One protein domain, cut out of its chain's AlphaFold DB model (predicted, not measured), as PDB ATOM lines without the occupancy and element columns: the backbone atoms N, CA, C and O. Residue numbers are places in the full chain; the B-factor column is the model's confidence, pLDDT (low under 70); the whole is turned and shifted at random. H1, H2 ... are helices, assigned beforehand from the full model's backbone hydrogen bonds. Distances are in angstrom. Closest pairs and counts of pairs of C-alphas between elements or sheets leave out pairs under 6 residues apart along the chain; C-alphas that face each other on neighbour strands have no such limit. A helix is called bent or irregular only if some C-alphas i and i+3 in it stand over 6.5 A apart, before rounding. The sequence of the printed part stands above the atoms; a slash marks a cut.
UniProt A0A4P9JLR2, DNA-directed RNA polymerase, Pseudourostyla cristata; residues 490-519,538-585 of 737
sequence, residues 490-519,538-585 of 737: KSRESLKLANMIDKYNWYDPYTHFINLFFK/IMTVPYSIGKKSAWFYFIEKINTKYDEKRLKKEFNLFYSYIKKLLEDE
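This is residues 490 to 519 and 538 to 585 of the 737 residues of the protein "DNA-directed RNA polymerase" of Pseudourostyla cristata (UniProt A0A4P9JLR2). Here the longest helix, H5, is crossed by two short helices: H4 packs on residues 568 to 575 of H5, and H3 packs on residues 578 to 582 of H5, near its last residues. H2 comes close to both H3 and H5, and H1 meets H2 at a steep angle; the outline is elongated, with H4 and the first residues of H5 toward one end and H1 with its long link to H2 toward the other, and residues 556 to 563 stick out from the body. The printed part has 78 residues with five named helices, in the order H1, H2, H3, H4, H5, and no named strand; the class is all helix. It is only just loose, close to compact, with a radius of gyration of the C-alphas of 14.2 A, and the C-alphas span 42 by 26 by 23 A.

Start at residues 492 to 497, which are H1, and go on through the long link to residues 509 to 518, which are H2. H1 and H2 touch, and the closest C-alphas are those of Leu 497 and Pro 509, 4.6 A apart. They run opposite ways at a steep tilt of 63 degrees. Beyond the cut look at residues 538 to 543, H3, which is close to H2 but not clearly touching it: the closest C-alphas are those of Tyr 510 and Ile 538, 6.9 A apart, and the lines are about perpendicular at 79 degrees. Next, residues 547 to 555 form H4; it is close to H3 but not clearly touching, with the closest C-alphas, those of Val 541 and Ala 550, 7.2 A apart, at a shallow tilt of 24 degrees, opposite ways. Then find residues 564 to 583, H5. H4 touches it, with residues 568 to 575 of H5 alone, and the C-alphas of Lys 547 and Tyr 575 come closest at 6.8 A; the tilt is steep, 59 degrees, opposite ways. H3 touches H5 with residues 578 to 582 of H5 alone, closest at the C-alphas of Ile 538 and Ile 578, 7.0 A apart; the tilt is again a steep 59 degrees, but they run the same way. Of the helix pairs that touch, most are crossed, with no shallow tilt among them. H2 and H5 are close but not clearly touching, the C-alphas of Phe 517 and Phe 574 being closest at 7.1 A. H1 is apart from H3, H4 and H5, and H2 is apart from H4. In H1, H2, H4 and H5 every O i to N i+4 pair is within hydrogen-bond range, while in H3 it is 0 of 2, with 1 of 3 O i to N i+3 pairs within range.

Find C-alpha 492 at (11.919, 13.422, -16.362), where H1 begins; it runs to residue 497. H2, residues 509 to 518, is 14.5 A from first to last C-alpha. H3, residues 538 to 543, is irregular, but only just: C-alphas 539 and 542 are 6.50 A apart. H4, residues 547 to 555, is 12.3 A long. H5 begins at C-alpha 564, (11.656, -20.506, -29.593), and runs 27.5 A to C-alpha 583, (20.876, -2.061, -11.458).

The two C-alphas farthest apart are those of Lys 503 and Lys 565, at 43.6 A. Residues 520 to 537 are not printed, and C-alphas 519 and 538 are 17.1 A apart across this cut, within the link from H2 to H3. Of the links that are printed whole, H1 to H2 is long, H3 to H4 tight and H4 to H5 short. Residues 556 to 563, between H4 and H5, stand free. The mean pLDDT of the printed part is 80.0; look for values under 70 at residues 490 to 491, 494 to 495, 497 to 506 and 582 to 585.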
ATOM      1  N   LYS A 490      16.449  10.592 -11.528       65.31
ATOM      2  CA  LYS A 490      17.580  11.134 -12.305       65.31
ATOM      3  C   LYS A 490      17.139  11.906 -13.550       65.31
ATOM      4  O   LYS A 490      17.874  12.766 -14.023       65.31
ATOM      5  N   SER A 491      15.952  11.612 -14.087       69.62
ATOM      6  CA  SER A 491      15.420  12.252 -15.295       69.62
ATOM      7  C   SER A 491      13.898  12.413 -15.251       69.62
ATOM      8  O   SER A 491      13.206  11.767 -14.460       69.62
ATOM      9  N   ARG A 492      13.366  13.259 -16.143       70.19
ATOM     10  CA  ARG A 492      11.919  13.422 -16.362       70.19
ATOM     11  C   ARG A 492      11.272  12.097 -16.796       70.19
ATOM     12  O   ARG A 492      10.167  11.768 -16.375       70.19
ATOM     13  N   GLU A 493      11.992  11.310 -17.582       71.38
ATOM     14  CA  GLU A 493      11.619   9.980 -18.058       71.38
ATOM     15  C   GLU A 493      11.474   8.975 -16.904       71.38
ATOM     16  O   GLU A 493      10.570   8.144 -16.953       71.38
ATOM     17  N   SER A 494      12.260   9.098 -15.820       67.88
ATOM     18  CA  SER A 494      12.055   8.312 -14.588       67.88
ATOM     19  C   SER A 494      10.655   8.518 -14.023       67.88
ATOM     20  O   SER A 494       9.971   7.561 -13.676       67.88
ATOM     21  N   LEU A 495      10.197   9.768 -13.966       68.88
ATOM     22  CA  LEU A 495       8.902  10.098 -13.380       68.88
ATOM     23  C   LEU A 495       7.730   9.568 -14.218       68.88
ATOM     24  O   LEU A 495       6.702   9.204 -13.652       68.88
ATOM     25  N   LYS A 496       7.896   9.441 -15.544       71.62
ATOM     26  CA  LYS A 496       6.895   8.816 -16.431       71.62
ATOM     27  C   LYS A 496       6.690   7.329 -16.115       71.62
ATOM     28  O   LYS A 496       5.567   6.845 -16.189       71.62
ATOM     29  N   LEU A 497       7.744   6.613 -15.706       69.62
ATOM     30  CA  LEU A 497       7.686   5.184 -15.347       69.62
ATOM     31  C   LEU A 497       6.953   4.901 -14.027       69.62
ATOM     32  O   LEU A 497       6.525   3.774 -13.798       69.62
ATOM     33  N   ALA A 498       6.807   5.909 -13.170       67.62
ATOM     34  CA  ALA A 498       6.029   5.838 -11.934       67.62
ATOM     35  C   ALA A 498       4.700   6.611 -12.024       67.62
ATOM     36  O   ALA A 498       3.969   6.702 -11.038       67.62
ATOM     37  N   ASN A 499       4.394   7.184 -13.196       67.38
ATOM     38  CA  ASN A 499       3.280   8.106 -13.403       67.38
ATOM     39  C   ASN A 499       3.250   9.247 -12.356       67.38
ATOM     40  O   ASN A 499       2.200   9.624 -11.847       67.38
ATOM     41  N   MET A 500       4.432   9.775 -12.017       67.12
ATOM     42  CA  MET A 500       4.651  10.853 -11.040       67.12
ATOM     43  C   MET A 500       4.906  12.209 -11.726       67.12
ATOM     44  O   MET A 500       5.610  13.059 -11.180       67.12
ATOM     45  N   ILE A 501       4.396  12.408 -12.948       59.59
ATOM     46  CA  ILE A 501       4.617  13.630 -13.731       59.59
ATOM     47  C   ILE A 501       3.370  14.094 -14.482       59.59
ATOM     48  O   ILE A 501       2.652  13.262 -15.017       59.59
ATOM     49  N   ASP A 502       3.213  15.422 -14.570       50.50
ATOM     50  CA  ASP A 502       2.157  16.186 -15.254       50.50
ATOM     51  C   ASP A 502       0.713  15.865 -14.809       50.50
ATOM     52  O   ASP A 502       0.276  14.724 -14.779       50.50
ATOM     53  N   LYS A 503      -0.090  16.900 -14.517       49.59
ATOM     54  CA  LYS A 503      -1.499  16.739 -14.089       49.59
ATOM     55  C   LYS A 503      -2.445  16.246 -15.196       49.59
ATOM     56  O   LYS A 503      -3.555  15.831 -14.886       49.59
ATOM     57  N   TYR A 504      -2.028  16.318 -16.463       45.31
ATOM     58  CA  TYR A 504      -2.929  16.212 -17.619       45.31
ATOM     59  C   TYR A 504      -2.702  14.981 -18.501       45.31
ATOM     60  O   TYR A 504      -3.553  14.673 -19.327       45.31
ATOM     61  N   ASN A 505      -1.581  14.270 -18.336       49.72
ATOM     62  CA  ASN A 505      -1.228  13.128 -19.178       49.72
ATOM     63  C   ASN A 505      -1.039  11.881 -18.320       49.72
ATOM     64  O   ASN A 505      -0.197  11.857 -17.427       49.72
ATOM     65  N   TRP A 506      -1.805  10.834 -18.618       63.00
ATOM     66  CA  TRP A 506      -1.631   9.528 -17.994       63.00
ATOM     67  C   TRP A 506      -0.599   8.708 -18.773       63.00
ATOM     68  O   TRP A 506      -0.746   8.498 -19.978       63.00
ATOM     69  N   TYR A 507       0.438   8.230 -18.087       70.00
ATOM     70  CA  TYR A 507       1.460   7.373 -18.681       70.00
ATOM     71  C   TYR A 507       1.237   5.925 -18.246       70.00
ATOM     72  O   TYR A 507       1.272   5.618 -17.057       70.00
ATOM     73  N   ASP A 508       1.062   5.010 -19.204       80.56
ATOM     74  CA  ASP A 508       1.102   3.574 -18.914       80.56
ATOM     75  C   ASP A 508       2.568   3.130 -18.757       80.56
ATOM     76  O   ASP A 508       3.297   3.042 -19.758       80.56
ATOM     77  N   PRO A 509       3.028   2.819 -17.533       77.06
ATOM     78  CA  PRO A 509       4.448   2.606 -17.270       77.06
ATOM     79  C   PRO A 509       4.997   1.387 -18.013       77.06
ATOM     80  O   PRO A 509       6.147   1.384 -18.447       77.06
ATOM     81  N   TYR A 510       4.165   0.367 -18.238       86.25
ATOM     82  CA  TYR A 510       4.559  -0.843 -18.959       86.25
ATOM     83  C   TYR A 510       4.830  -0.569 -20.438       86.25
ATOM     84  O   TYR A 510       5.861  -0.992 -20.956       86.25
ATOM     85  N   THR A 511       3.934   0.153 -21.115       87.56
ATOM     86  CA  THR A 511       4.141   0.552 -22.515       87.56
ATOM     87  C   THR A 511       5.347   1.479 -22.638       87.56
ATOM     88  O   THR A 511       6.154   1.318 -23.552       87.56
ATOM     89  N   HIS A 512       5.543   2.395 -21.683       83.69
ATOM     90  CA  HIS A 512       6.722   3.259 -21.683       83.69
ATOM     91  C   HIS A 512       8.034   2.463 -21.558       83.69
ATOM     92  O   HIS A 512       8.955   2.689 -22.343       83.69
ATOM     93  N   PHE A 513       8.099   1.477 -20.651       83.44
ATOM     94  CA  PHE A 513       9.249   0.568 -20.519       83.44
ATOM     95  C   PHE A 513       9.586  -0.152 -21.827       83.44
ATOM     96  O   PHE A 513      10.751  -0.238 -22.216       83.44
ATOM     97  N   ILE A 514       8.566  -0.670 -22.505       89.12
ATOM     98  CA  ILE A 514       8.715  -1.402 -23.765       89.12
ATOM     99  C   ILE A 514       9.247  -0.475 -24.862       89.12
ATOM    100  O   ILE A 514      10.202  -0.820 -25.554       89.12
ATOM    101  N   ASN A 515       8.702   0.736 -24.970       87.50
ATOM    102  CA  ASN A 515       9.147   1.709 -25.965       87.50
ATOM    103  C   ASN A 515      10.608   2.130 -25.744       87.50
ATOM    104  O   ASN A 515      11.362   2.270 -26.704       87.50
ATOM    105  N   LEU A 516      11.037   2.302 -24.487       84.38
ATOM    106  CA  LEU A 516      12.437   2.599 -24.162       84.38
ATOM    107  C   LEU A 516      13.384   1.456 -24.548       84.38
ATOM    108  O   LEU A 516      14.492   1.714 -25.016       84.38
ATOM    109  N   PHE A 517      12.944   0.208 -24.392       88.44
ATOM    110  CA  PHE A 517      13.705  -0.954 -24.835       88.44
ATOM    111  C   PHE A 517      13.887  -0.966 -26.360       88.44
ATOM    112  O   PHE A 517      15.011  -1.148 -26.835       88.44
ATOM    113  N   PHE A 518      12.824  -0.696 -27.119       89.88
ATOM    114  CA  PHE A 518      12.868  -0.675 -28.585       89.88
ATOM    115  C   PHE A 518      13.694   0.460 -29.183       89.88
ATOM    116  O   PHE A 518      14.288   0.273 -30.238       89.88
ATOM    117  N   LYS A 519      13.825   1.607 -28.502       84.19
ATOM    118  CA  LYS A 519      14.695   2.705 -28.975       84.19
ATOM    119  C   LYS A 519      16.136   2.266 -29.251       84.19
ATOM    120  O   LYS A 519      16.797   2.872 -30.084       84.19
ATOM    121  N   ILE A 538       7.701  -7.212 -16.339       87.94
ATOM    122  CA  ILE A 538       8.064  -5.886 -15.812       87.94
ATOM    123  C   ILE A 538       7.648  -5.745 -14.341       87.94
ATOM    124  O   ILE A 538       8.420  -5.226 -13.545       87.94
ATOM    125  N   MET A 539       6.470  -6.252 -13.962       85.25
ATOM    126  CA  MET A 539       6.000  -6.225 -12.574       85.25
ATOM    127  C   MET A 539       6.818  -7.115 -11.643       85.25
ATOM    128  O   MET A 539       7.000  -6.751 -10.496       85.25
ATOM    129  N   THR A 540       7.281  -8.288 -12.092       85.12
ATOM    130  CA  THR A 540       7.791  -9.327 -11.179       85.12
ATOM    131  C   THR A 540       9.311  -9.407 -11.080       85.12
ATOM    132  O   THR A 540       9.836  -9.839 -10.054       85.12
ATOM    133  N   VAL A 541      10.044  -8.967 -12.107       81.50
ATOM    134  CA  VAL A 541      11.515  -8.866 -12.056       81.50
ATOM    135  C   VAL A 541      12.004  -7.968 -10.905       81.50
ATOM    136  O   VAL A 541      12.967  -8.361 -10.236       81.50
ATOM    137  N   PRO A 542      11.342  -6.837 -10.586       76.25
ATOM    138  CA  PRO A 542      11.671  -6.052  -9.402       76.25
ATOM    139  C   PRO A 542      11.415  -6.776  -8.066       76.25
ATOM    140  O   PRO A 542      12.121  -6.532  -7.095       76.25
ATOM    141  N   TYR A 543      10.532  -7.777  -8.025       75.19
ATOM    142  CA  TYR A 543      10.378  -8.692  -6.878       75.19
ATOM    143  C   TYR A 543      11.333  -9.899  -6.938       75.19
ATOM    144  O   TYR A 543      11.067 -10.955  -6.369       75.19
ATOM    145  N   SER A 544      12.457  -9.760  -7.645       76.25
ATOM    146  CA  SER A 544      13.534 -10.763  -7.711       76.25
ATOM    147  C   SER A 544      13.154 -12.066  -8.419       76.25
ATOM    148  O   SER A 544      13.807 -13.096  -8.230       76.25
ATOM    149  N   ILE A 545      12.145 -12.031  -9.299       83.94
ATOM    150  CA  ILE A 545      11.842 -13.176 -10.155       83.94
ATOM    151  C   ILE A 545      13.002 -13.462 -11.115       83.94
ATOM    152  O   ILE A 545      13.468 -12.620 -11.891       83.94
ATOM    153  N   GLY A 546      13.452 -14.716 -11.077       84.94
ATOM    154  CA  GLY A 546      14.501 -15.216 -11.948       84.94
ATOM    155  C   GLY A 546      14.058 -15.314 -13.407       84.94
ATOM    156  O   GLY A 546      12.898 -15.582 -13.726       84.94
ATOM    157  N   LYS A 547      15.035 -15.187 -14.304       91.56
ATOM    158  CA  LYS A 547      14.886 -15.252 -15.763       91.56
ATOM    159  C   LYS A 547      14.051 -16.430 -16.267       91.56
ATOM    160  O   LYS A 547      13.246 -16.261 -17.175       91.56
ATOM    161  N   LYS A 548      14.216 -17.617 -15.668       91.25
ATOM    162  CA  LYS A 548      13.464 -18.824 -16.050       91.25
ATOM    163  C   LYS A 548      11.962 -18.665 -15.794       91.25
ATOM    164  O   LYS A 548      11.168 -18.977 -16.669       91.25
ATOM    165  N   SER A 549      11.577 -18.161 -14.624       91.56
ATOM    166  CA  SER A 549      10.170 -17.933 -14.280       91.56
ATOM    167  C   SER A 549       9.576 -16.764 -15.068       91.56
ATOM    168  O   SER A 549       8.453 -16.860 -15.550       91.56
ATOM    169  N   ALA A 550      10.353 -15.698 -15.280       91.81
ATOM    170  CA  ALA A 550       9.948 -14.581 -16.131       91.81
ATOM    171  C   ALA A 550       9.683 -15.019 -17.585       91.81
ATOM    172  O   ALA A 550       8.714 -14.571 -18.189       91.81
ATOM    173  N   TRP A 551      10.501 -15.931 -18.126       94.06
ATOM    174  CA  TRP A 551      10.280 -16.518 -19.451       94.06
ATOM    175  C   TRP A 551       8.928 -17.224 -19.538       94.06
ATOM    176  O   TRP A 551       8.186 -16.974 -20.480       94.06
ATOM    177  N   PHE A 552       8.571 -18.034 -18.533       92.44
ATOM    178  CA  PHE A 552       7.263 -18.695 -18.494       92.44
ATOM    179  C   PHE A 552       6.107 -17.690 -18.528       92.44
ATOM    180  O   PHE A 552       5.173 -17.877 -19.299       92.44
ATOM    181  N   TYR A 553       6.195 -16.593 -17.770       92.19
ATOM    182  CA  TYR A 553       5.172 -15.541 -17.797       92.19
ATOM    183  C   TYR A 553       5.040 -14.847 -19.154       92.19
ATOM    184  O   TYR A 553       3.935 -14.450 -19.521       92.19
ATOM    185  N   PHE A 554       6.146 -14.694 -19.881       93.06
ATOM    186  CA  PHE A 554       6.154 -14.089 -21.209       93.06
ATOM    187  C   PHE A 554       5.499 -15.005 -22.251       93.06
ATOM    188  O   PHE A 554       4.593 -14.578 -22.964       93.06
ATOM    189  N   ILE A 555       5.909 -16.278 -22.304       91.56
ATOM    190  CA  ILE A 555       5.424 -17.221 -23.324       91.56
ATOM    191  C   ILE A 555       3.981 -17.673 -23.104       91.56
ATOM    192  O   ILE A 555       3.299 -17.955 -24.080       91.56
ATOM    193  N   GLU A 556       3.491 -17.700 -21.856       87.75
ATOM    194  CA  GLU A 556       2.110 -18.103 -21.523       87.75
ATOM    195  C   GLU A 556       1.060 -17.264 -22.277       87.75
ATOM    196  O   GLU A 556      -0.073 -17.694 -22.472       87.75
ATOM    197  N   LYS A 557       1.422 -16.047 -22.698       84.06
ATOM    198  CA  LYS A 557       0.528 -15.121 -23.407       84.06
ATOM    199  C   LYS A 557       0.698 -15.123 -24.928       84.06
ATOM    200  O   LYS A 557      -0.011 -14.364 -25.592       84.06
ATOM    201  N   ILE A 558       1.597 -15.939 -25.477       87.50
ATOM    202  CA  ILE A 558       1.892 -15.998 -26.912       87.50
ATOM    203  C   ILE A 558       1.230 -17.241 -27.511       87.50
ATOM    204  O   ILE A 558       1.634 -18.365 -27.232       87.50
ATOM    205  N   ASN A 559       0.233 -17.025 -28.374       75.75
ATOM    206  CA  ASN A 559      -0.564 -18.095 -28.991       75.75
ATOM    207  C   ASN A 559      -0.129 -18.447 -30.427       75.75
ATOM    208  O   ASN A 559      -0.786 -19.242 -31.093       75.75
ATOM    209  N   THR A 560       0.929 -17.825 -30.945       74.50
ATOM    210  CA  THR A 560       1.376 -17.981 -32.337       74.50
ATOM    211  C   THR A 560       2.574 -18.924 -32.448       74.50
ATOM    212  O   THR A 560       3.273 -19.171 -31.468       74.50
ATOM    213  N   LYS A 561       2.829 -19.469 -33.646       82.62
ATOM    214  CA  LYS A 561       4.064 -20.222 -33.924       82.62
ATOM    215  C   LYS A 561       5.247 -19.256 -34.032       82.62
ATOM    216  O   LYS A 561       5.155 -18.249 -34.730       82.62
ATOM    217  N   TYR A 562       6.360 -19.584 -33.385       87.38
ATOM    218  CA  TYR A 562       7.595 -18.797 -33.397       87.38
ATOM    219  C   TYR A 562       8.824 -19.707 -33.279       87.38
ATOM    220  O   TYR A 562       8.735 -20.842 -32.812       87.38
ATOM    221  N   ASP A 563       9.991 -19.194 -33.672       89.69
ATOM    222  CA  ASP A 563      11.275 -19.831 -33.355       89.69
ATOM    223  C   ASP A 563      11.618 -19.579 -31.881       89.69
ATOM    224  O   ASP A 563      12.046 -18.481 -31.508       89.69
ATOM    225  N   GLU A 564      11.431 -20.598 -31.037       89.19
ATOM    226  CA  GLU A 564      11.656 -20.506 -29.593       89.19
ATOM    227  C   GLU A 564      13.093 -20.099 -29.252       89.19
ATOM    228  O   GLU A 564      13.303 -19.283 -28.352       89.19
ATOM    229  N   LYS A 565      14.103 -20.611 -29.972       91.44
ATOM    230  CA  LYS A 565      15.510 -20.306 -29.664       91.44
ATOM    231  C   LYS A 565      15.797 -18.827 -29.882       91.44
ATOM    232  O   LYS A 565      16.427 -18.189 -29.033       91.44
ATOM    233  N   ARG A 566      15.316 -18.275 -30.997       91.00
ATOM    234  CA  ARG A 566      15.492 -16.856 -31.313       91.00
ATOM    235  C   ARG A 566      14.655 -15.961 -30.400       91.00
ATOM    236  O   ARG A 566      15.215 -15.025 -29.837       91.00
ATOM    237  N   LEU A 567      13.379 -16.281 -30.173       92.88
ATOM    238  CA  LEU A 567      12.525 -15.509 -29.263       92.88
ATOM    239  C   LEU A 567      13.104 -15.482 -27.844       92.88
ATOM    240  O   LEU A 567      13.124 -14.443 -27.194       92.88
ATOM    241  N   LYS A 568      13.658 -16.604 -27.378       94.00
ATOM    242  CA  LYS A 568      14.337 -16.682 -26.084       94.00
ATOM    243  C   LYS A 568      15.594 -15.819 -26.039       94.00
ATOM    244  O   LYS A 568      15.869 -15.222 -25.005       94.00
ATOM    245  N   LYS A 569      16.354 -15.704 -27.134       94.25
ATOM    246  CA  LYS A 569      17.500 -14.780 -27.219       94.25
ATOM    247  C   LYS A 569      17.049 -13.319 -27.106       94.25
ATOM    248  O   LYS A 569      17.634 -12.580 -26.319       94.25
ATOM    249  N   GLU A 570      15.996 -12.931 -27.818       94.56
ATOM    250  CA  GLU A 570      15.426 -11.575 -27.769       94.56
ATOM    251  C   GLU A 570      14.812 -11.272 -26.386       94.56
ATOM    252  O   GLU A 570      15.079 -10.230 -25.792       94.56
ATOM    253  N   PHE A 571      14.116 -12.238 -25.778       95.12
ATOM    254  CA  PHE A 571      13.620 -12.126 -24.404       95.12
ATOM    255  C   PHE A 571      14.754 -11.972 -23.393       95.12
ATOM    256  O   PHE A 571      14.640 -11.219 -22.429       95.12
ATOM    257  N   ASN A 572      15.867 -12.676 -23.591       94.50
ATOM    258  CA  ASN A 572      17.019 -12.546 -22.714       94.50
ATOM    259  C   ASN A 572      17.599 -11.129 -22.750       94.50
ATOM    260  O   ASN A 572      18.035 -10.658 -21.703       94.50
ATOM    261  N   LEU A 573      17.585 -10.464 -23.911       93.56
ATOM    262  CA  LEU A 573      17.964  -9.054 -24.027       93.56
ATOM    263  C   LEU A 573      16.993  -8.172 -23.240       93.56
ATOM    264  O   LEU A 573      17.441  -7.368 -22.429       93.56
ATOM    265  N   PHE A 574      15.684  -8.386 -23.390       93.06
ATOM    266  CA  PHE A 574      14.656  -7.655 -22.642       93.06
ATOM    267  C   PHE A 574      14.767  -7.844 -21.119       93.06
ATOM    268  O   PHE A 574      14.750  -6.876 -20.364       93.06
ATOM    269  N   TYR A 575      14.943  -9.081 -20.649       92.31
ATOM    270  CA  TYR A 575      15.130  -9.383 -19.228       92.31
ATOM    271  C   TYR A 575      16.390  -8.712 -18.676       92.31
ATOM    272  O   TYR A 575      16.350  -8.102 -17.608       92.31
ATOM    273  N   SER A 576      17.506  -8.813 -19.406       88.38
ATOM    274  CA  SER A 576      18.747  -8.132 -19.037       88.38
ATOM    275  C   SER A 576      18.572  -6.618 -19.041       88.38
ATOM    276  O   SER A 576      19.116  -5.972 -18.162       88.38
ATOM    277  N   TYR A 577      17.786  -6.059 -19.965       87.31
ATOM    278  CA  TYR A 577      17.471  -4.636 -20.000       87.31
ATOM    279  C   TYR A 577      16.672  -4.199 -18.767       87.31
ATOM    280  O   TYR A 577      17.086  -3.259 -18.107       87.31
ATOM    281  N   ILE A 578      15.605  -4.910 -18.375       83.38
ATOM    282  CA  ILE A 578      14.858  -4.602 -17.137       83.38
ATOM    283  C   ILE A 578      15.767  -4.711 -15.911       83.38
ATOM    284  O   ILE A 578      15.754  -3.843 -15.043       83.38
ATOM    285  N   LYS A 579      16.560  -5.781 -15.825       80.31
ATOM    286  CA  LYS A 579      17.471  -5.991 -14.700       80.31
ATOM    287  C   LYS A 579      18.528  -4.882 -14.632       80.31
ATOM    288  O   LYS A 579      18.715  -4.304 -13.571       80.31
ATOM    289  N   LYS A 580      19.119  -4.530 -15.776       76.06
ATOM    290  CA  LYS A 580      20.057  -3.418 -15.929       76.06
ATOM    291  C   LYS A 580      19.403  -2.079 -15.611       76.06
ATOM    292  O   LYS A 580      20.042  -1.258 -15.000       76.06
ATOM    293  N   LEU A 581      18.139  -1.846 -15.941       71.69
ATOM    294  CA  LEU A 581      17.431  -0.619 -15.556       71.69
ATOM    295  C   LEU A 581      17.226  -0.486 -14.047       71.69
ATOM    296  O   LEU A 581      17.183   0.626 -13.532       71.69
ATOM    297  N   LEU A 582      17.064  -1.614 -13.354       66.88
ATOM    298  CA  LEU A 582      17.033  -1.636 -11.897       66.88
ATOM    299  C   LEU A 582      18.449  -1.405 -11.334       66.88
ATOM    300  O   LEU A 582      18.589  -0.674 -10.353       66.88
ATOM    301  N   GLU A 583      19.472  -2.041 -11.921       62.66
ATOM    302  CA  GLU A 583      20.876  -2.061 -11.458       62.66
ATOM    303  C   GLU A 583      21.678  -0.793 -11.805       62.66
ATOM    304  O   GLU A 583      22.489  -0.327 -11.001       62.66
ATOM    305  N   ASP A 584      21.447  -0.223 -12.982       56.72
ATOM    306  CA  ASP A 584      22.119   0.960 -13.493       56.72
ATOM    307  C   ASP A 584      21.456   2.232 -12.975       56.72
ATOM    308  O   ASP A 584      20.241   2.426 -13.012       56.72
ATOM    309  N   GLU A 585      22.318   3.182 -12.634       47.91
ATOM    310  CA  GLU A 585      22.016   4.554 -12.244       47.91
ATOM    311  C   GLU A 585      21.297   5.370 -13.327       47.91
ATOM    312  O   GLU A 585      21.322   6.584 -13.248       47.91
TER     313      GLU A 585